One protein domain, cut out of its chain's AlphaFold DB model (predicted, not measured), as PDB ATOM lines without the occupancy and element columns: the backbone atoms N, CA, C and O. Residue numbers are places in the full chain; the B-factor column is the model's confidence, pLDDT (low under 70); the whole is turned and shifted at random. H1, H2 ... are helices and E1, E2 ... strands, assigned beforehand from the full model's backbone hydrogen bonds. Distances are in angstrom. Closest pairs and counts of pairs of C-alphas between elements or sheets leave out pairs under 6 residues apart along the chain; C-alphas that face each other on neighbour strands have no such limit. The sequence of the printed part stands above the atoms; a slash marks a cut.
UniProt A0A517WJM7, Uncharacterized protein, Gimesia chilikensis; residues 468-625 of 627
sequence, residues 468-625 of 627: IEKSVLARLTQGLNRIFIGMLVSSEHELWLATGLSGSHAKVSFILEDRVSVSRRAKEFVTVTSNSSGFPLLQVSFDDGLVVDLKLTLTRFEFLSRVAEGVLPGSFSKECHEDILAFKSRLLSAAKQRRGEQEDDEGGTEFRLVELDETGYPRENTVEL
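This is residues 468 to 625 of the 627 residues of an uncharacterized protein of Gimesia chilikensis (UniProt A0A517WJM7). What is the main picture? A hairpin of E1 and E2 lies in the middle, with the strongly twisted sheet E3 E4 E5 near one end of E2 and the hairpin of E6 and E7 near the other. The long helix H4 runs along E5 and packs also on E1 and E2, H1 packs on E1 with H2 crosswise to it, and residues 596 to 603 stick out as a loop. What are the counts and the size? The printed part has 158 residues with four named helices and seven named strands, in the order H1 E1 E2 E3 E4 E5 H2 H3 H4 E6 E7, and its class is mixed, helices and strands. The three sheets are antiparallel; the whole is compact, with a radius of gyration of the C-alphas of 15.4 A, and spans 45 by 35 by 26 A.

What comes close to H1? The closest C-alphas of H1, residues 470 to 485, and E1, residues 494 to 499, are those of Asn 481 and Trp 496, 5.9 A apart. H2, residues 554 to 565, touches H1 about perpendicular at 78 degrees, the closest C-alphas being those of Gly 479 and Ala 564, 4.1 A apart. How do the strands pair? E1 and E2, residues 511 to 517, form an antiparallel hairpin, with N 495 and O 516 within hydrogen-bond range at 2.8 A. E3, residues 525 to 530, E4, residues 536 to 543, and E5, residues 546 to 551, form a meander, each strand the antiparallel neighbour of the one before, with N 527 and O 539 at 2.9 A and N 538 and O 550 at 2.8 A. E6, residues 606 to 612, and E7, residues 618 to 624, form an antiparallel hairpin, with N 609 and O 621 at 2.8 A, and the closest C-alphas of E2 and E6 are those of Ile 511 and Leu 609, 4.7 A apart. Where are the other helices? H3, residues 569 to 572, only just touches H2, with 3 pairs of C-alphas within 8 A, the closest those of Val 563 and Pro 569 at 6.0 A. H4, residues 574 to 596, has a height over the sheet E3 E4 E5 of 9.8 A and runs along the strands, at 0 degrees to E5 on the local plane; H1 and H4 on one face of this sheet make two layers. Every O i to N i+4 pair is within hydrogen-bond range in H1, H2 and H4, and H3 is too short for such a pair.

Where does the first element begin? H1 begins at C-alpha 470, (36.011, 49.382, -40.345), and is 22.0 A long. Which elements are long? H4 measures 33.2 A and ends at C-alpha 596, (67.581, 47.632, -42.992); E4 measures 20.5 A.

How far does it reach? The two C-alphas farthest apart, those of Ser 533 and Leu 625, are 49.9 A apart. Is it continuous and confident? The printed part has no cut, and the link from E1 to E2 is long. The mean pLDDT of the printed part is 85.0, with residues 501 to 507, 570, 596 to 605 and 625 under 70.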
ATOM      1  N   ILE A 468      36.160  53.047 -46.662       92.94
ATOM      2  CA  ILE A 468      35.524  51.758 -46.396       92.94
ATOM      3  C   ILE A 468      35.246  51.610 -44.896       92.94
ATOM      4  O   ILE A 468      35.958  52.149 -44.044       92.94
ATOM      5  N   GLU A 469      34.172  50.898 -44.573       92.75
ATOM      6  CA  GLU A 469      33.763  50.636 -43.199       92.75
ATOM      7  C   GLU A 469      34.779  49.759 -42.456       92.75
ATOM      8  O   GLU A 469      35.327  48.801 -43.004       92.75
ATOM      9  N   LYS A 470      35.002  50.065 -41.171       91.62
ATOM     10  CA  LYS A 470      36.011  49.382 -40.345       91.62
ATOM     11  C   LYS A 470      35.781  47.877 -40.245       91.62
ATOM     12  O   LYS A 470      36.750  47.136 -40.250       91.62
ATOM     13  N   SER A 471      34.528  47.434 -40.188       93.88
ATOM     14  CA  SER A 471      34.165  46.013 -40.124       93.88
ATOM     15  C   SER A 471      34.570  45.239 -41.379       93.88
ATOM     16  O   SER A 471      35.009  44.101 -41.275       93.88
ATOM     17  N   VAL A 472      34.475  45.856 -42.562       95.50
ATOM     18  CA  VAL A 472      34.908  45.224 -43.819       95.50
ATOM     19  C   VAL A 472      36.426  45.059 -43.806       95.50
ATOM     20  O   VAL A 472      36.944  43.981 -44.077       95.50
ATOM     21  N   LEU A 473      37.145  46.115 -43.421       95.31
ATOM     22  CA  LEU A 473      38.604  46.101 -43.336       95.31
ATOM     23  C   LEU A 473      39.122  45.119 -42.270       95.31
ATOM     24  O   LEU A 473      40.090  44.401 -42.513       95.31
ATOM     25  N   ALA A 474      38.454  45.061 -41.117       94.69
ATOM     26  CA  ALA A 474      38.708  44.097 -40.052       94.69
ATOM     27  C   ALA A 474      38.563  42.657 -40.559       94.69
ATOM     28  O   ALA A 474      39.491  41.863 -40.404       94.69
ATOM     29  N   ARG A 475      37.464  42.347 -41.266       96.38
ATOM     30  CA  ARG A 475      37.236  41.020 -41.858       96.38
ATOM     31  C   ARG A 475      38.312  40.653 -42.877       96.38
ATOM     32  O   ARG A 475      38.854  39.553 -42.826       96.38
ATOM     33  N   LEU A 476      38.671  41.570 -43.778       96.88
ATOM     34  CA  LEU A 476      39.745  41.329 -44.750       96.88
ATOM     35  C   LEU A 476      41.094  41.083 -44.059       96.88
ATOM     36  O   LEU A 476      41.823  40.172 -44.450       96.88
ATOM     37  N   THR A 477      41.401  41.843 -43.006       96.25
ATOM     38  CA  THR A 477      42.626  41.666 -42.206       96.25
ATOM     39  C   THR A 477      42.632  40.311 -41.505       96.25
ATOM     40  O   THR A 477      43.637  39.605 -41.545       96.25
ATOM     41  N   GLN A 478      41.511  39.902 -40.914       95.69
ATOM     42  CA  GLN A 478      41.377  38.591 -40.286       95.69
ATOM     43  C   GLN A 478      41.579  37.457 -41.301       95.69
ATOM     44  O   GLN A 478      42.306  36.502 -41.018       95.69
ATOM     45  N   GLY A 479      41.001  37.585 -42.500       95.69
ATOM     46  CA  GLY A 479      41.219  36.651 -43.606       95.69
ATOM     47  C   GLY A 479      42.697  36.543 -43.994       95.69
ATOM     48  O   GLY A 479      43.222  35.434 -44.104       95.69
ATOM     49  N   LEU A 480      43.396  37.678 -44.117       96.00
ATOM     50  CA  LEU A 480      44.841  37.703 -44.366       96.00
ATOM     51  C   LEU A 480      45.633  37.038 -43.238       96.00
ATOM     52  O   LEU A 480      46.461  36.180 -43.520       96.00
ATOM     53  N   ASN A 481      45.358  37.371 -41.974       94.88
ATOM     54  CA  ASN A 481      46.055  36.805 -40.816       94.88
ATOM     55  C   ASN A 481      45.926  35.278 -40.760       94.88
ATOM     56  O   ASN A 481      46.918  34.582 -40.538       94.88
ATOM     57  N   ARG A 482      44.731  34.741 -41.030       93.19
ATOM     58  CA  ARG A 482      44.500  33.290 -41.083       93.19
ATOM     59  C   ARG A 482      45.297  32.608 -42.191       93.19
ATOM     60  O   ARG A 482      45.808  31.512 -41.979       93.19
ATOM     61  N   ILE A 483      45.459  33.258 -43.345       92.75
ATOM     62  CA  ILE A 483      46.290  32.745 -44.446       92.75
ATOM     63  C   ILE A 483      47.776  32.867 -44.112       92.75
ATOM     64  O   ILE A 483      48.534  31.925 -44.318       92.75
ATOM     65  N   PHE A 484      48.202  34.020 -43.601       92.12
ATOM     66  CA  PHE A 484      49.607  34.316 -43.353       92.12
ATOM     67  C   PHE A 484      50.182  33.415 -42.272       92.12
ATOM     68  O   PHE A 484      51.292  32.919 -42.445       92.12
ATOM     69  N   ILE A 485      49.428  33.179 -41.201       90.12
ATOM     70  CA  ILE A 485      49.849  32.343 -40.077       90.12
ATOM     71  C   ILE A 485      49.542  30.862 -40.350       90.12
ATOM     72  O   ILE A 485      50.284  29.993 -39.898       90.12
ATOM     73  N   GLY A 486      48.490  30.558 -41.119       86.75
ATOM     74  CA  GLY A 486      48.056  29.184 -41.395       86.75
ATOM     75  C   GLY A 486      47.264  28.543 -40.249       86.75
ATOM     76  O   GLY A 486      47.131  27.322 -40.193       86.75
ATOM     77  N   MET A 487      46.747  29.359 -39.324       85.50
ATOM     78  CA  MET A 487      45.951  28.943 -38.164       85.50
ATOM     79  C   MET A 487      44.643  29.745 -38.087       85.50
ATOM     80  O   MET A 487      44.503  30.788 -38.729       85.50
ATOM     81  N   LEU A 488      43.680  29.282 -37.283       86.88
ATOM     82  CA  LEU A 488      42.423  29.999 -37.039       86.88
ATOM     83  C   LEU A 488      42.665  31.143 -36.044       86.88
ATOM     84  O   LEU A 488      42.396  31.034 -34.854       86.88
ATOM     85  N   VAL A 489      43.240  32.225 -36.562       89.62
ATOM     86  CA  VAL A 489      43.614  33.412 -35.794       89.62
ATOM     87  C   VAL A 489      42.450  34.396 -35.702       89.62
ATOM     88  O   VAL A 489      41.708  34.615 -36.670       89.62
ATOM     89  N   SER A 490      42.338  35.025 -34.536       89.31
ATOM     90  CA  SER A 490      41.375  36.075 -34.215       89.31
ATOM     91  C   SER A 490      42.108  37.401 -33.993       89.31
ATOM     92  O   SER A 490      42.328  37.814 -32.863       89.31
ATOM     93  N   SER A 491      42.518  38.063 -35.081       90.00
ATOM     94  CA  SER A 491      43.097  39.417 -35.049       90.00
ATOM     95  C   SER A 491      42.549  40.260 -36.197       90.00
ATOM     96  O   SER A 491      42.732  39.921 -37.368       90.00
ATOM     97  N   GLU A 492      41.896  41.365 -35.843       90.25
ATOM     98  CA  GLU A 492      41.199  42.275 -36.764       90.25
ATOM     99  C   GLU A 492      41.837  43.672 -36.841       90.25
ATOM    100  O   GLU A 492      41.489  44.476 -37.706       90.25
ATOM    101  N   HIS A 493      42.743  43.994 -35.915       89.62
ATOM    102  CA  HIS A 493      43.298  45.343 -35.740       89.62
ATOM    103  C   HIS A 493      44.770  45.458 -36.122       89.62
ATOM    104  O   HIS A 493      45.268  46.570 -36.304       89.62
ATOM    105  N   GLU A 494      45.449  44.327 -36.273       91.75
ATOM    106  CA  GLU A 494      46.845  44.248 -36.682       91.75
ATOM    107  C   GLU A 494      46.994  43.168 -37.746       91.75
ATOM    108  O   GLU A 494      46.417  42.082 -37.629       91.75
ATOM    109  N   LEU A 495      47.765  43.479 -38.782       93.00
ATOM    110  CA  LEU A 495      48.205  42.533 -39.793       93.00
ATOM    111  C   LEU A 495      49.528  41.913 -39.338       93.00
ATOM    112  O   LEU A 495      50.504  42.629 -39.116       93.00
ATOM    113  N   TRP A 496      49.552  40.590 -39.212       92.44
ATOM    114  CA  TRP A 496      50.687  39.830 -38.696       92.44
ATOM    115  C   TRP A 496      51.494  39.234 -39.844       92.44
ATOM    116  O   TRP A 496      51.017  38.362 -40.574       92.44
ATOM    117  N   LEU A 497      52.734  39.690 -40.001       90.69
ATOM    118  CA  LEU A 497      53.644  39.209 -41.033       90.69
ATOM    119  C   LEU A 497      54.562  38.154 -40.423       90.69
ATOM    120  O   LEU A 497      55.569  38.478 -39.801       90.69
ATOM    121  N   ALA A 498      54.190  36.887 -40.590       86.12
ATOM    122  CA  ALA A 498      54.952  35.753 -40.079       86.12
ATOM    123  C   ALA A 498      55.552  34.901 -41.207       86.12
ATOM    124  O   ALA A 498      54.949  34.744 -42.269       86.12
ATOM    125  N   THR A 499      56.706  34.286 -40.976       83.38
ATOM    126  CA  THR A 499      57.339  33.285 -41.848       83.38
ATOM    127  C   THR A 499      57.401  31.930 -41.143       83.38
ATOM    128  O   THR A 499      57.242  31.827 -39.927       83.38
ATOM    129  N   GLY A 500      57.556  30.845 -41.900       73.06
ATOM    130  CA  GLY A 500      57.964  29.561 -41.329       73.06
ATOM    131  C   GLY A 500      59.408  29.240 -41.695       73.06
ATOM    132  O   GLY A 500      60.038  29.950 -42.477       73.06
ATOM    133  N   LEU A 501      59.916  28.114 -41.193       62.28
ATOM    134  CA  LEU A 501      61.281  27.644 -41.485       62.28
ATOM    135  C   LEU A 501      61.542  27.416 -42.987       62.28
ATOM    136  O   LEU A 501      62.683  27.466 -43.429       62.28
ATOM    137  N   SER A 502      60.489  27.190 -43.780       60.88
ATOM    138  CA  SER A 502      60.545  27.059 -45.242       60.88
ATOM    139  C   SER A 502      60.201  28.358 -45.991       60.88
ATOM    140  O   SER A 502      59.844  28.311 -47.168       60.88
ATOM    141  N   GLY A 503      60.241  29.514 -45.322       61.91
ATOM    142  CA  GLY A 503      59.909  30.820 -45.896       61.91
ATOM    143  C   GLY A 503      58.418  31.179 -45.829       61.91
ATOM    144  O   GLY A 503      57.674  30.695 -44.975       61.91
ATOM    145  N   SER A 504      57.969  32.069 -46.722       60.00
ATOM    146  CA  SER A 504      56.609  32.643 -46.722       60.00
ATOM    147  C   SER A 504      55.494  31.640 -47.049       60.00
ATOM    148  O   SER A 504      54.365  31.849 -46.601       60.00
ATOM    149  N   HIS A 505      55.818  30.554 -47.761       58.94
ATOM    150  CA  HIS A 505      54.899  29.480 -48.175       58.94
ATOM    151  C   HIS A 505      54.730  28.359 -47.133       58.94
ATOM    152  O   HIS A 505      54.135  27.319 -47.422       58.94
ATOM    153  N   ALA A 506      55.282  28.513 -45.927       61.12
ATOM    154  CA  ALA A 506      55.105  27.517 -44.879       61.12
ATOM    155  C   ALA A 506      53.618  27.347 -44.523       61.12
ATOM    156  O   ALA A 506      52.912  28.333 -44.312       61.12
ATOM    157  N   LYS A 507      53.162  26.090 -44.395       66.19
ATOM    158  CA  LYS A 507      51.777  25.757 -44.003       66.19
ATOM    159  C   LYS A 507      51.361  26.400 -42.682       66.19
ATOM    160  O   LYS A 507      50.196  26.719 -42.510       66.19
ATOM    161  N   VAL A 508      52.318  26.545 -41.770       75.12
ATOM    162  CA  VAL A 508      52.184  27.308 -40.533       75.12
ATOM    163  C   VAL A 508      53.388  28.232 -40.454       75.12
ATOM    164  O   VAL A 508      54.529  27.779 -40.570       75.12
ATOM    165  N   SER A 509      53.129  29.526 -40.299       77.12
ATOM    166  CA  SER A 509      54.160  30.546 -40.129       77.12
ATOM    167  C   SER A 509      54.133  31.041 -38.694       77.12
ATOM    168  O   SER A 509      53.147  31.634 -38.264       77.12
ATOM    169  N   PHE A 510      55.207  30.768 -37.963       81.12
ATOM    170  CA  PHE A 510      55.311  31.036 -36.532       81.12
ATOM    171  C   PHE A 510      56.455  31.988 -36.180       81.12
ATOM    172  O   PHE A 510      56.544  32.386 -35.033       81.12
ATOM    173  N   ILE A 511      57.320  32.368 -37.122       83.69
ATOM    174  CA  ILE A 511      58.384  33.353 -36.893       83.69
ATOM    175  C   ILE A 511      57.818  34.729 -37.236       83.69
ATOM    176  O   ILE A 511      57.463  34.979 -38.384       83.69
ATOM    177  N   LEU A 512      57.687  35.609 -36.248       86.25
ATOM    178  CA  LEU A 512      57.161  36.956 -36.422       86.25
ATOM    179  C   LEU A 512      58.225  37.871 -37.030       86.25
ATOM    180  O   LEU A 512      59.193  38.271 -36.378       86.25
ATOM    181  N   GLU A 513      57.989  38.264 -38.275       85.19
ATOM    182  CA  GLU A 513      58.831  39.221 -38.978       85.19
ATOM    183  C   GLU A 513      58.335  40.633 -38.730       85.19
ATOM    184  O   GLU A 513      59.155  41.469 -38.421       85.19
ATOM    185  N   ASP A 514      57.041  40.952 -38.776       85.88
ATOM    186  CA  ASP A 514      56.574  42.318 -38.481       85.88
ATOM    187  C   ASP A 514      55.077  42.395 -38.147       85.88
ATOM    188  O   ASP A 514      54.336  41.424 -38.328       85.88
ATOM    189  N   ARG A 515      54.619  43.569 -37.694       89.50
ATOM    190  CA  ARG A 515      53.197  43.891 -37.502       89.50
ATOM    191  C   ARG A 515      52.862  45.243 -38.110       89.50
ATOM    192  O   ARG A 515      53.589  46.208 -37.914       89.50
ATOM    193  N   VAL A 516      51.713  45.327 -38.777       88.62
ATOM    194  CA  VAL A 516      51.189  46.595 -39.303       88.62
ATOM    195  C   VAL A 516      49.835  46.886 -38.676       88.62
ATOM    196  O   VAL A 516      48.930  46.052 -38.724       88.62
ATOM    197  N   SER A 517      49.669  48.075 -38.094       88.38
ATOM    198  CA  SER A 517      48.374  48.473 -37.539       88.38
ATOM    199  C   SER A 517      47.350  48.713 -38.651       88.38
ATOM    200  O   SER A 517      47.622  49.402 -39.633       88.38
ATOM    201  N   VAL A 518      46.141  48.170 -38.499       85.38
ATOM    202  CA  VAL A 518      45.027  48.429 -39.427       85.38
ATOM    203  C   VAL A 518      44.538  49.865 -39.280       85.38
ATOM    204  O   VAL A 518      44.251  50.546 -40.263       85.38
ATOM    205  N   SER A 519      44.454  50.349 -38.039       83.75
ATOM    206  CA  SER A 519      44.169  51.757 -37.775       83.75
ATOM    207  C   SER A 519      45.422  52.584 -38.025       83.75
ATOM    208  O   SER A 519      46.517  52.175 -37.662       83.75
ATOM    209  N   ARG A 520      45.263  53.776 -38.606       79.75
ATOM    210  CA  ARG A 520      46.412  54.628 -38.922       79.75
ATOM    211  C   ARG A 520      47.211  54.966 -37.665       79.75
ATOM    212  O   ARG A 520      46.721  55.702 -36.806       79.75
ATOM    213  N   ARG A 521      48.448  54.474 -37.602       80.44
ATOM    214  CA  ARG A 521      49.430  54.770 -36.559       80.44
ATOM    215  C   ARG A 521      50.632  55.429 -37.223       80.44
ATOM    216  O   ARG A 521      51.422  54.780 -37.894       80.44
ATOM    217  N   ALA A 522      50.735  56.749 -37.072       80.31
ATOM    218  CA  ALA A 522      51.657  57.579 -37.847       80.31
ATOM    219  C   ALA A 522      51.481  57.363 -39.368       80.31
ATOM    220  O   ALA A 522      50.499  57.840 -39.953       80.31
ATOM    221  N   LYS A 523      52.416  56.643 -39.990       79.81
ATOM    222  CA  LYS A 523      52.464  56.368 -41.431       79.81
ATOM    223  C   LYS A 523      52.127  54.914 -41.786       79.81
ATOM    224  O   LYS A 523      51.961  54.592 -42.960       79.81
ATOM    225  N   GLU A 524      51.934  54.073 -40.773       85.94
ATOM    226  CA  GLU A 524      51.482  52.696 -40.930       85.94
ATOM    227  C   GLU A 524      49.962  52.634 -40.965       85.94
ATOM    228  O   GLU A 524      49.281  53.193 -40.093       85.94
ATOM    229  N   PHE A 525      49.422  51.956 -41.970       88.38
ATOM    230  CA  PHE A 525      47.999  51.655 -42.038       88.38
ATOM    231  C   PHE A 525      47.713  50.549 -43.050       88.38
ATOM    232  O   PHE A 525      48.438  50.365 -44.029       88.38
ATOM    233  N   VAL A 526      46.578  49.887 -42.851       93.06
ATOM    234  CA  VAL A 526      45.917  49.090 -43.884       93.06
ATOM    235  C   VAL A 526      44.685  49.857 -44.339       93.06
ATOM    236  O   VAL A 526      43.949  50.421 -43.528       93.06
ATOM    237  N   THR A 527      44.442  49.936 -45.640       94.06
ATOM    238  CA  THR A 527      43.252  50.602 -46.168       94.06
ATOM    239  C   THR A 527      42.828  50.010 -47.501       94.06
ATOM    240  O   THR A 527      43.546  49.212 -48.092       94.06
ATOM    241  N   VAL A 528      41.657  50.414 -47.983       95.62
ATOM    242  CA  VAL A 528      41.220  50.118 -49.344       95.62
ATOM    243  C   VAL A 528      41.050  51.440 -50.080       95.62
ATOM    244  O   VAL A 528      40.304  52.312 -49.627       95.62
ATOM    245  N   THR A 529      41.755  51.584 -51.195       93.81
ATOM    246  CA  THR A 529      41.742  52.757 -52.079       93.81
ATOM    247  C   THR A 529      41.323  52.343 -53.485       93.81
ATOM    248  O   THR A 529      41.098  51.166 -53.755       93.81
ATOM    249  N   SER A 530      41.173  53.310 -54.386       92.12
ATOM    250  CA  SER A 530      40.982  53.056 -55.812       92.12
ATOM    251  C   SER A 530      42.249  53.411 -56.585       92.12
ATOM    252  O   SER A 530      42.890  54.418 -56.282       92.12
ATOM    253  N   ASN A 531      42.579  52.632 -57.612       87.50
ATOM    254  CA  ASN A 531      43.590  53.026 -58.593       87.50
ATOM    255  C   ASN A 531      43.065  54.152 -59.519       87.50
ATOM    256  O   ASN A 531      41.940  54.636 -59.365       87.50
ATOM    257  N   SER A 532      43.868  54.545 -60.511       78.56
ATOM    258  CA  SER A 532      43.507  55.559 -61.515       78.56
ATOM    259  C   SER A 532      42.260  55.210 -62.340       78.56
ATOM    260  O   SER A 532      41.546  56.119 -62.758       78.56
ATOM    261  N   SER A 533      41.964  53.923 -62.544       76.00
ATOM    262  CA  SER A 533      40.761  53.443 -63.238       76.00
ATOM    263  C   SER A 533      39.560  53.196 -62.315       76.00
ATOM    264  O   SER A 533      38.512  52.752 -62.776       76.00
ATOM    265  N   GLY A 534      39.664  53.511 -61.017       83.12
ATOM    266  CA  GLY A 534      38.582  53.322 -60.047       83.12
ATOM    267  C   GLY A 534      38.479  51.905 -59.461       83.12
ATOM    268  O   GLY A 534      37.558  51.625 -58.695       83.12
ATOM    269  N   PHE A 535      39.415  51.011 -59.785       90.50
ATOM    270  CA  PHE A 535      39.472  49.635 -59.293       90.50
ATOM    271  C   PHE A 535      39.965  49.572 -57.834       90.50
ATOM    272  O   PHE A 535      40.959  50.228 -57.510       90.50
ATOM    273  N   PRO A 536      39.335  48.774 -56.950       95.62
ATOM    274  CA  PRO A 536      39.716  48.684 -55.543       95.62
ATOM    275  C   PRO A 536      41.063  47.979 -55.323       95.62
ATOM    276  O   PRO A 536      41.303  46.866 -55.802       95.62
ATOM    277  N   LEU A 537      41.918  48.602 -54.518       95.88
ATOM    278  CA  LEU A 537      43.202  48.083 -54.059       95.88
ATOM    279  C   LEU A 537      43.186  47.969 -52.535       95.88
ATOM    280  O   LEU A 537      42.870  48.940 -51.851       95.88
ATOM    281  N   LEU A 538      43.545  46.804 -51.996       96.75
ATOM    282  CA  LEU A 538      43.907  46.669 -50.588       96.75
ATOM    283  C   LEU A 538      45.370  47.085 -50.438       96.75
ATOM    284  O   LEU A 538      46.264  46.432 -50.973       96.75
ATOM    285  N   GLN A 539      45.587  48.175 -49.719       95.19
ATOM    286  CA  GLN A 539      46.867  48.843 -49.583       95.19
ATOM    287  C   GLN A 539      47.404  48.675 -48.165       95.19
ATOM    288  O   GLN A 539      46.697  48.945 -47.188       95.19
ATOM    289  N   VAL A 540      48.666  48.260 -48.057       95.25
ATOM    290  CA  VAL A 540      49.414  48.208 -46.797       95.25
ATOM    291  C   VAL A 540      50.575  49.189 -46.893       95.25
ATOM    292  O   VAL A 540      51.451  49.041 -47.744       95.25
ATOM    293  N   SER A 541      50.557  50.199 -46.028       92.88
ATOM    294  CA  SER A 541      51.599  51.220 -45.918       92.88
ATOM    295  C   SER A 541      52.466  50.937 -44.700       92.88
ATOM    296  O   SER A 541      51.934  50.777 -43.599       92.88
ATOM    297  N   PHE A 542      53.784  50.909 -44.895       87.38
ATOM    298  CA  PHE A 542      54.774  50.829 -43.818       87.38
ATOM    299  C   PHE A 542      55.365  52.216 -43.488       87.38
ATOM    300  O   PHE A 542      55.626  52.501 -42.323       87.38
ATOM    301  N   ASP A 543      55.531  53.083 -44.496       82.62
ATOM    302  CA  ASP A 543      55.969  54.493 -44.416       82.62
ATOM    303  C   ASP A 543      55.496  55.241 -45.695       82.62
ATOM    304  O   ASP A 543      54.970  54.613 -46.613       82.62
ATOM    305  N   ASP A 544      55.707  56.560 -45.802       72.56
ATOM    306  CA  ASP A 544      55.265  57.437 -46.907       72.56
ATOM    307  C   ASP A 544      55.775  57.001 -48.297       72.56
ATOM    308  O   ASP A 544      55.189  57.383 -49.309       72.56
ATOM    309  N   GLY A 545      56.861  56.223 -48.358       80.12
ATOM    310  CA  GLY A 545      57.450  55.718 -49.604       80.12
ATOM    311  C   GLY A 545      57.321  54.209 -49.815       80.12
ATOM    312  O   GLY A 545      57.683  53.726 -50.886       80.12
ATOM    313  N   LEU A 546      56.823  53.460 -48.825       88.75
ATOM    314  CA  LEU A 546      56.829  51.999 -48.854       88.75
ATOM    315  C   LEU A 546      55.418  51.443 -48.707       88.75
ATOM    316  O   LEU A 546      54.906  51.216 -47.607       88.75
ATOM    317  N   VAL A 547      54.804  51.227 -49.866       92.31
ATOM    318  CA  VAL A 547      53.408  50.837 -50.004       92.31
ATOM    319  C   VAL A 547      53.317  49.595 -50.879       92.31
ATOM    320  O   VAL A 547      53.934  49.522 -51.941       92.31
ATOM    321  N   VAL A 548      52.540  48.608 -50.436       95.19
ATOM    322  CA  VAL A 548      52.307  47.372 -51.187       95.19
ATOM    323  C   VAL A 548      50.814  47.196 -51.422       95.19
ATOM    324  O   VAL A 548      50.028  47.116 -50.475       95.19
ATOM    325  N   ASP A 549      50.445  47.073 -52.694       95.38
ATOM    326  CA  ASP A 549      49.054  46.934 -53.117       95.38
ATOM    327  C   ASP A 549      48.705  45.495 -53.526       95.38
ATOM    328  O   ASP A 549      49.484  44.767 -54.165       95.38
ATOM    329  N   LEU A 550      47.473  45.108 -53.205       96.06
ATOM    330  CA  LEU A 550      46.787  43.925 -53.707       96.06
ATOM    331  C   LEU A 550      45.520  44.365 -54.446       96.06
ATOM    332  O   LEU A 550      44.608  44.928 -53.844       96.06
ATOM    333  N   LYS A 551      45.424  44.050 -55.745       94.75
ATOM    334  CA  LYS A 551      44.174  44.206 -56.506       94.75
ATOM    335  C   LYS A 551      43.065  43.388 -55.844       94.75
ATOM    336  O   LYS A 551      43.156  42.158 -55.795       94.75
ATOM    337  N   LEU A 552      42.020  44.060 -55.373       96.56
ATOM    338  CA  LEU A 552      40.926  43.451 -54.625       96.56
ATOM    339  C   LEU A 552      39.766  43.107 -55.567       96.56
ATOM    340  O   LEU A 552      38.721  43.756 -55.548       96.56
ATOM    341  N   THR A 553      39.968  42.097 -56.417       96.38
ATOM    342  CA  THR A 553      38.911  41.557 -57.293       96.38
ATOM    343  C   THR A 553      37.742  41.001 -56.472       96.38
ATOM    344  O   THR A 553      37.923  40.675 -55.293       96.38
ATOM    345  N   LEU A 554      36.559  40.834 -57.079       96.31
ATOM    346  CA  LEU A 554      35.416  40.187 -56.410       96.31
ATOM    347  C   LEU A 554      35.826  38.814 -55.849       96.31
ATOM    348  O   LEU A 554      35.540  38.503 -54.695       96.31
ATOM    349  N   THR A 555      36.545  38.015 -56.638       95.56
ATOM    350  CA  THR A 555      36.971  36.668 -56.224       95.56
ATOM    351  C   THR A 555      37.905  36.705 -55.012       95.56
ATOM    352  O   THR A 555      37.724  35.926 -54.077       95.56
ATOM    353  N   ARG A 556      38.867  37.639 -54.971       96.69
ATOM    354  CA  ARG A 556      39.768  37.798 -53.816       96.69
ATOM    355  C   ARG A 556      39.037  38.337 -52.587       96.69
ATOM    356  O   ARG A 556      39.326  37.901 -51.476       96.69
ATOM    357  N   PHE A 557      38.082  39.246 -52.773       97.44
ATOM    358  CA  PHE A 557      37.254  39.765 -51.685       97.44
ATOM    359  C   PHE A 557      36.378  38.675 -51.054       97.44
ATOM    360  O   PHE A 557      36.349  38.542 -49.829       97.44
ATOM    361  N   GLU A 558      35.706  37.873 -51.885       96.62
ATOM    362  CA  GLU A 558      34.909  36.720 -51.457       96.62
ATOM    363  C   GLU A 558      35.786  35.704 -50.720       96.62
ATOM    364  O   GLU A 558      35.457  35.284 -49.612       96.62
ATOM    365  N   PHE A 559      36.942  35.365 -51.298       96.19
ATOM    366  CA  PHE A 559      37.896  34.433 -50.708       96.19
ATOM    367  C   PHE A 559      38.353  34.873 -49.314       96.19
ATOM    368  O   PHE A 559      38.229  34.106 -48.359       96.19
ATOM    369  N   LEU A 560      38.832  36.113 -49.172       96.88
ATOM    370  CA  LEU A 560      39.281  36.648 -47.883       96.88
ATOM    371  C   LEU A 560      38.140  36.696 -46.860       96.88
ATOM    372  O   LEU A 560      38.352  36.361 -45.696       96.88
ATOM    373  N   SER A 561      36.932  37.063 -47.295       96.56
ATOM    374  CA  SER A 561      35.754  37.127 -46.423       96.56
ATOM    375  C   SER A 561      35.348  35.741 -45.911       96.56
ATOM    376  O   SER A 561      35.153  35.572 -44.712       96.56
ATOM    377  N   ARG A 562      35.325  34.722 -46.777       94.12
ATOM    378  CA  ARG A 562      35.035  33.333 -46.379       94.12
ATOM    379  C   ARG A 562      36.101  32.741 -45.464       94.12
ATOM    380  O   ARG A 562      35.778  32.047 -44.501       94.12
ATOM    381  N   VAL A 563      37.377  33.020 -45.729       94.44
ATOM    382  CA  VAL A 563      38.467  32.574 -44.848       94.44
ATOM    383  C   VAL A 563      38.359  33.233 -43.469       94.44
ATOM    384  O   VAL A 563      38.573  32.567 -42.450       94.44
ATOM    385  N   ALA A 564      37.956  34.503 -43.405       94.56
ATOM    386  CA  ALA A 564      37.665  35.189 -42.146       94.56
ATOM    387  C   ALA A 564      36.477  34.570 -41.380       94.56
ATOM    388  O   ALA A 564      36.475  34.575 -40.151       94.56
ATOM    389  N   GLU A 565      35.529  33.929 -42.065       92.19
ATOM    390  CA  GLU A 565      34.441  33.161 -41.434       92.19
ATOM    391  C   GLU A 565      34.815  31.716 -41.067       92.19
ATOM    392  O   GLU A 565      34.071  31.044 -40.362       92.19
ATOM    393  N   GLY A 566      36.002  31.246 -41.460       89.44
ATOM    394  CA  GLY A 566      36.542  29.943 -41.046       89.44
ATOM    395  C   GLY A 566      36.580  28.894 -42.150       89.44
ATOM    396  O   GLY A 566      36.943  27.748 -41.885       89.44
ATOM    397  N   VAL A 567      36.258  29.266 -43.392       87.12
ATOM    398  CA  VAL A 567      36.454  28.383 -44.547       87.12
ATOM    399  C   VAL A 567      37.950  28.137 -44.753       87.12
ATOM    400  O   VAL A 567      38.759  29.065 -44.730       87.12
ATOM    401  N   LEU A 568      38.328  26.877 -44.981       82.00
ATOM    402  CA  LEU A 568      39.718  26.519 -45.250       82.00
ATOM    403  C   LEU A 568      40.185  27.146 -46.581       82.00
ATOM    404  O   LEU A 568      39.551  26.918 -47.612       82.00
ATOM    405  N   PRO A 569      41.319  27.873 -46.618       75.81
ATOM    406  CA  PRO A 569      41.776  28.555 -47.832       75.81
ATOM    407  C   PRO A 569      41.906  27.625 -49.052       75.81
ATOM    408  O   PRO A 569      41.464  27.944 -50.154       75.81
ATOM    409  N   GLY A 570      42.452  26.423 -48.847       65.88
ATOM    410  CA  GLY A 570      42.692  25.464 -49.927       65.88
ATOM    411  C   GLY A 570      41.438  24.817 -50.527       65.88
ATOM    412  O   GLY A 570      41.544  24.233 -51.605       65.88
ATOM    413  N   SER A 571      40.276  24.892 -49.863       70.50
ATOM    414  CA  SER A 571      39.026  24.296 -50.364       70.50
ATOM    415  C   SER A 571      38.200  25.249 -51.227       70.50
ATOM    416  O   SER A 571      37.350  24.776 -51.975       70.50
ATOM    417  N   PHE A 572      38.445  26.562 -51.150       73.81
ATOM    418  CA  PHE A 572      37.723  27.550 -51.956       73.81
ATOM    419  C   PHE A 572      38.424  27.838 -53.288       73.81
ATOM    420  O   PHE A 572      37.843  27.632 -54.349       73.81
ATOM    421  N   SER A 573      39.679  28.299 -53.248       85.31
ATOM    422  CA  SER A 573      40.454  28.597 -54.457       85.31
ATOM    423  C   SER A 573      41.954  28.516 -54.184       85.31
ATOM    424  O   SER A 573      42.506  29.309 -53.423       85.31
ATOM    425  N   LYS A 574      42.627  27.563 -54.842       86.56
ATOM    426  CA  LYS A 574      44.090  27.424 -54.772       86.56
ATOM    427  C   LYS A 574      44.805  28.617 -55.403       86.56
ATOM    428  O   LYS A 574      45.789  29.081 -54.853       86.56
ATOM    429  N   GLU A 575      44.285  29.124 -56.516       89.12
ATOM    430  CA  GLU A 575      44.838  30.289 -57.214       89.12
ATOM    431  C   GLU A 575      44.818  31.532 -56.318       89.12
ATOM    432  O   GLU A 575      45.851  32.159 -56.106       89.12
ATOM    433  N   CYS A 576      43.675  31.828 -55.685       90.62
ATOM    434  CA  CYS A 576      43.598  32.944 -54.742       90.62
ATOM    435  C   CYS A 576      44.510  32.733 -53.532       90.62
ATOM    436  O   CYS A 576      45.099  33.690 -53.044       90.62
ATOM    437  N   HIS A 577      44.648  31.501 -53.039       91.12
ATOM    438  CA  HIS A 577      45.568  31.227 -51.941       91.12
ATOM    439  C   HIS A 577      47.021  31.565 -52.309       91.12
ATOM    440  O   HIS A 577      47.679  32.278 -51.552       91.12
ATOM    441  N   GLU A 578      47.492  31.131 -53.482       90.81
ATOM    442  CA  GLU A 578      48.843  31.445 -53.970       90.81
ATOM    443  C   GLU A 578      49.041  32.947 -54.213       90.81
ATOM    444  O   GLU A 578      50.059  33.504 -53.802       90.81
ATOM    445  N   ASP A 579      48.048  33.641 -54.775       92.31
ATOM    446  CA  ASP A 579      48.086  35.100 -54.946       92.31
ATOM    447  C   ASP A 579      48.276  35.840 -53.614       92.31
ATOM    448  O   ASP A 579      49.057  36.795 -53.515       92.31
ATOM    449  N   ILE A 580      47.566  35.407 -52.568       94.62
ATOM    450  CA  ILE A 580      47.679  36.006 -51.236       94.62
ATOM    451  C   ILE A 580      49.037  35.676 -50.594       94.62
ATOM    452  O   ILE A 580      49.608  36.536 -49.920       94.62
ATOM    453  N   LEU A 581      49.617  34.494 -50.835       92.12
ATOM    454  CA  LEU A 581      50.984  34.167 -50.394       92.12
ATOM    455  C   LEU A 581      52.058  34.960 -51.159       92.12
ATOM    456  O   LEU A 581      53.058  35.388 -50.570       92.12
ATOM    457  N   ALA A 582      51.850  35.233 -52.446       92.69
ATOM    458  CA  ALA A 582      52.706  36.133 -53.212       92.69
ATOM    459  C   ALA A 582      52.622  37.569 -52.665       92.69
ATOM    460  O   ALA A 582      53.643  38.241 -52.499       92.69
ATOM    461  N   PHE A 583      51.421  38.033 -52.303       95.38
ATOM    462  CA  PHE A 583      51.235  39.316 -51.618       95.38
ATOM    463  C   PHE A 583      51.947  39.359 -50.260       95.38
ATOM    464  O   PHE A 583      52.711  40.292 -50.017       95.38
ATOM    465  N   LYS A 584      51.798  38.321 -49.428       94.19
ATOM    466  CA  LYS A 584      52.552  38.153 -48.175       94.19
ATOM    467  C   LYS A 584      54.059  38.283 -48.393       94.19
ATOM    468  O   LYS A 584      54.735  38.969 -47.638       94.19
ATOM    469  N   SER A 585      54.585  37.641 -49.435       91.94
ATOM    470  CA  SER A 585      56.018  37.667 -49.743       91.94
ATOM    471  C   SER A 585      56.498  39.081 -50.085       91.94
ATOM    472  O   SER A 585      57.524  39.509 -49.565       91.94
ATOM    473  N   ARG A 586      55.718  39.849 -50.865       94.00
ATOM    474  CA  ARG A 586      56.004  41.271 -51.138       94.00
ATOM    475  C   ARG A 586      55.969  42.127 -49.868       94.00
ATOM    476  O   ARG A 586      56.843  42.970 -49.688       94.00
ATOM    477  N   LEU A 587      55.007  41.883 -48.973       93.75
ATOM    478  CA  LEU A 587      54.923  42.567 -47.677       93.75
ATOM    479  C   LEU A 587      56.133  42.270 -46.788       93.75
ATOM    480  O   LEU A 587      56.680  43.182 -46.182       93.75
ATOM    481  N   LEU A 588      56.579  41.014 -46.738       90.88
ATOM    482  CA  LEU A 588      57.764  40.614 -45.979       90.88
ATOM    483  C   LEU A 588      59.041  41.255 -46.532       90.88
ATOM    484  O   LEU A 588      59.890  41.690 -45.758       90.88
ATOM    485  N   SER A 589      59.180  41.350 -47.857       90.12
ATOM    486  CA  SER A 589      60.293  42.072 -48.482       90.12
ATOM    487  C   SER A 589      60.287  43.559 -48.120       90.12
ATOM    488  O   SER A 589      61.335  44.094 -47.768       90.12
ATOM    489  N   ALA A 590      59.118  44.207 -48.140       90.00
ATOM    490  CA  ALA A 590      58.970  45.598 -47.711       90.00
ATOM    491  C   ALA A 590      59.312  45.773 -46.218       90.00
ATOM    492  O   ALA A 590      60.119  46.626 -45.859       90.00
ATOM    493  N   ALA A 591      58.791  44.910 -45.345       87.25
ATOM    494  CA  ALA A 591      59.103  44.942 -43.915       87.25
ATOM    495  C   ALA A 591      60.616  44.816 -43.639       87.25
ATOM    496  O   ALA A 591      61.159  45.530 -42.797       87.25
ATOM    497  N   LYS A 592      61.323  43.961 -44.393       86.12
ATOM    498  CA  LYS A 592      62.787  43.828 -44.305       86.12
ATOM    499  C   LYS A 592      63.528  45.075 -44.779       86.12
ATOM    500  O   LYS A 592      64.482  45.477 -44.121       86.12
ATOM    501  N   GLN A 593      63.094  45.695 -45.878       84.81
ATOM    502  CA  GLN A 593      63.690  46.946 -46.359       84.81
ATOM    503  C   GLN A 593      63.598  48.043 -45.294       84.81
ATOM    504  O   GLN A 593      64.595  48.686 -44.986       84.81
ATOM    505  N   ARG A 594      62.428  48.187 -44.668       81.62
ATOM    506  CA  ARG A 594      62.221  49.150 -43.586       81.62
ATOM    507  C   ARG A 594      63.170  48.927 -42.401       81.62
ATOM    508  O   ARG A 594      63.646  49.899 -41.828       81.62
ATOM    509  N   ARG A 595      63.445  47.675 -42.023       74.75
ATOM    510  CA  ARG A 595      64.385  47.351 -40.929       74.75
ATOM    511  C   ARG A 595      65.827  47.649 -41.283       74.75
ATOM    512  O   ARG A 595      66.525  48.240 -40.475       74.75
ATOM    513  N   GLY A 596      66.242  47.305 -42.501       67.81
ATOM    514  CA  GLY A 596      67.581  47.632 -42.992       67.81
ATOM    515  C   GLY A 596      67.847  49.139 -43.079       67.81
ATOM    516  O   GLY A 596      68.997  49.549 -43.049       67.81
ATOM    517  N   GLU A 597      66.801  49.969 -43.159       59.03
ATOM    518  CA  GLU A 597      66.895  51.433 -43.057       59.03
ATOM    519  C   GLU A 597      66.888  51.945 -41.596       59.03
ATOM    520  O   GLU A 597      67.191  53.114 -41.361       59.03
ATOM    521  N   GLN A 598      66.537  51.100 -40.616       57.41
ATOM    522  CA  GLN A 598      66.430  51.437 -39.186       57.41
ATOM    523  C   GLN A 598      67.563  50.857 -38.316       57.41
ATOM    524  O   GLN A 598      67.795  51.386 -37.231       57.41
ATOM    525  N   GLU A 599      68.267  49.819 -38.772       52.00
ATOM    526  CA  GLU A 599      69.342  49.133 -38.038       52.00
ATOM    527  C   GLU A 599      70.734  49.458 -38.622       52.00
ATOM    528  O   GLU A 599      71.195  48.806 -39.558       52.00
ATOM    529  N   ASP A 600      71.423  50.438 -38.025       44.56
ATOM    530  CA  ASP A 600      72.886  50.428 -37.871       44.56
ATOM    531  C   ASP A 600      73.156  49.908 -36.439       44.56
ATOM    532  O   ASP A 600      72.771  50.572 -35.480       44.56
ATOM    533  N   ASP A 601      73.804  48.743 -36.304       48.19
ATOM    534  CA  ASP A 601      74.244  48.083 -35.051       48.19
ATOM    535  C   ASP A 601      73.163  47.588 -34.053       48.19
ATOM    536  O   ASP A 601      72.642  48.353 -33.253       48.19
ATOM    537  N   GLU A 602      72.943  46.262 -33.992       42.50
ATOM    538  CA  GLU A 602      73.057  45.455 -32.752       42.50
ATOM    539  C   GLU A 602      72.957  43.943 -33.062       42.50
ATOM    540  O   GLU A 602      71.938  43.411 -33.498       42.50
ATOM    541  N   GLY A 603      74.075  43.230 -32.879       44.00
ATOM    542  CA  GLY A 603      74.221  41.807 -33.189       44.00
ATOM    543  C   GLY A 603      73.721  40.878 -32.081       44.00
ATOM    544  O   GLY A 603      74.531  40.371 -31.304       44.00
ATOM    545  N   GLY A 604      72.418  40.597 -32.062       51.38
ATOM    546  CA  GLY A 604      71.812  39.509 -31.284       51.38
ATOM    547  C   GLY A 604      70.843  38.677 -32.131       51.38
ATOM    548  O   GLY A 604      69.995  39.222 -32.830       51.38
ATOM    549  N   THR A 605      70.952  37.344 -32.094       60.94
ATOM    550  CA  THR A 605      69.989  36.422 -32.733       60.94
ATOM    551  C   THR A 605      68.754  36.234 -31.848       60.94
ATOM    552  O   THR A 605      68.565  35.185 -31.232       60.94
ATOM    553  N   GLU A 606      67.915  37.266 -31.766       71.94
ATOM    554  CA  GLU A 606      66.597  37.194 -31.127       71.94
ATOM    555  C   GLU A 606      65.548  36.694 -32.138       71.94
ATOM    556  O   GLU A 606      65.384  37.261 -33.221       71.94
ATOM    557  N   PHE A 607      64.816  35.628 -31.799       78.69
ATOM    558  CA  PHE A 607      63.688  35.150 -32.599       78.69
ATOM    559  C   PHE A 607      62.371  35.503 -31.919       78.69
ATOM    560  O   PHE A 607      62.104  35.080 -30.798       78.69
ATOM    561  N   ARG A 608      61.495  36.212 -32.632       85.69
ATOM    562  CA  ARG A 608      60.121  36.468 -32.179       85.69
ATOM    563  C   ARG A 608      59.200  35.408 -32.763       85.69
ATOM    564  O   ARG A 608      59.182  35.210 -33.976       85.69
ATOM    565  N   LEU A 609      58.444  34.725 -31.917       85.62
ATOM    566  CA  LEU A 609      57.507  33.670 -32.289       85.62
ATOM    567  C   LEU A 609      56.056  34.145 -32.140       85.62
ATOM    568  O   LEU A 609      55.747  34.963 -31.276       85.62
ATOM    569  N   VAL A 610      55.164  33.624 -32.985       86.38
ATOM    570  CA  VAL A 610      53.712  33.818 -32.895       86.38
ATOM    571  C   VAL A 610      53.096  32.620 -32.183       86.38
ATOM    572  O   VAL A 610      53.083  31.511 -32.719       86.38
ATOM    573  N   GLU A 611      52.528  32.860 -31.007       86.56
ATOM    574  CA  GLU A 611      51.733  31.894 -30.246       86.56
ATOM    575  C   GLU A 611      50.270  32.339 -30.202       86.56
ATOM    576  O   GLU A 611      49.979  33.529 -30.276       86.56
ATOM    577  N   LEU A 612      49.328  31.404 -30.099       86.94
ATOM    578  CA  LEU A 612      47.909  31.734 -29.943       86.94
ATOM    579  C   LEU A 612      47.488  31.507 -28.496       86.94
ATOM    580  O   LEU A 612      47.837  30.485 -27.905       86.94
ATOM    581  N   ASP A 613      46.713  32.434 -27.939       88.00
ATOM    582  CA  ASP A 613      46.060  32.202 -26.654       88.00
ATOM    583  C   ASP A 613      44.785  31.353 -26.783       88.00
ATOM    584  O   ASP A 613      44.378  30.957 -27.878       88.00
ATOM    585  N   GLU A 614      44.133  31.070 -25.651       84.75
ATOM    586  CA  GLU A 614      42.912  30.252 -25.583       84.75
ATOM    587  C   GLU A 614      41.750  30.804 -26.431       84.75
ATOM    588  O   GLU A 614      40.831  30.064 -26.774       84.75
ATOM    589  N   THR A 615      41.790  32.089 -26.794       83.75
ATOM    590  CA  THR A 615      40.784  32.751 -27.639       83.75
ATOM    591  C   THR A 615      41.179  32.803 -29.119       83.75
ATOM    592  O   THR A 615      40.433  33.325 -29.952       83.75
ATOM    593  N   GLY A 616      42.345  32.249 -29.468       84.75
ATOM    594  CA  GLY A 616      42.920  32.299 -30.810       84.75
ATOM    595  C   GLY A 616      43.564  33.645 -31.150       84.75
ATOM    596  O   GLY A 616      43.842  33.904 -32.326       84.75
ATOM    597  N   TYR A 617      43.783  34.520 -30.161       88.94
ATOM    598  CA  TYR A 617      44.451  35.800 -30.376       88.94
ATOM    599  C   TYR A 617      45.974  35.589 -30.456       88.94
ATOM    600  O   TYR A 617      46.535  34.892 -29.604       88.94
ATOM    601  N   PRO A 618      46.662  36.170 -31.457       88.44
ATOM    602  CA  PRO A 618      48.101  36.010 -31.620       88.44
ATOM    603  C   PRO A 618      48.887  36.849 -30.606       88.44
ATOM    604  O   PRO A 618      48.607  38.029 -30.390       88.44
ATOM    605  N   ARG A 619      49.902  36.242 -29.996       88.25
ATOM    606  CA  ARG A 619      50.846  36.854 -29.061       88.25
ATOM    607  C   ARG A 619      52.270  36.648 -29.550       88.25
ATOM    608  O   ARG A 619      52.594  35.645 -30.176       88.25
ATOM    609  N   GLU A 620      53.099  37.635 -29.257       86.75
ATOM    610  CA  GLU A 620      54.529  37.611 -29.527       86.75
ATOM    611  C   GLU A 620      55.257  36.985 -28.337       86.75
ATOM    612  O   GLU A 620      55.061  37.418 -27.200       86.75
ATOM    613  N   ASN A 621      56.079  35.975 -28.608       85.69
ATOM    614  CA  ASN A 621      56.973  35.360 -27.637       85.69
ATOM    615  C   ASN A 621      58.419  35.473 -28.139       85.69
ATOM    616  O   ASN A 621      58.756  34.914 -29.182       85.69
ATOM    617  N   THR A 622      59.262  36.210 -27.423       84.00
ATOM    618  CA  THR A 622      60.685  36.356 -27.744       84.00
ATOM    619  C   THR A 622      61.472  35.167 -27.196       84.00
ATOM    620  O   THR A 622      61.377  34.841 -26.013       84.00
ATOM    621  N   VAL A 623      62.293  34.556 -28.048       81.19
ATOM    622  CA  VAL A 623      63.262  33.524 -27.681       81.19
ATOM    623  C   VAL A 623      64.660  34.014 -28.041       81.19
ATOM    624  O   VAL A 623      64.986  34.201 -29.214       81.19
ATOM    625  N   GLU A 624      65.494  34.197 -27.021       75.44
ATOM    626  CA  GLU A 624      66.926  34.447 -27.178       75.44
ATOM    627  C   GLU A 624      67.652  33.105 -27.342       75.44
ATOM    628  O   GLU A 624      67.442  32.168 -26.566       75.44
ATOM    629  N   LEU A 625      68.486  32.984 -28.378       63.75
ATOM    630  CA  LEU A 625      69.411  31.861 -28.494       63.75
ATOM    631  C   LEU A 625      70.714  32.226 -27.783       63.75
ATOM    632  O   LEU A 625      71.496  33.018 -28.308       63.75
TER     633      LEU A 625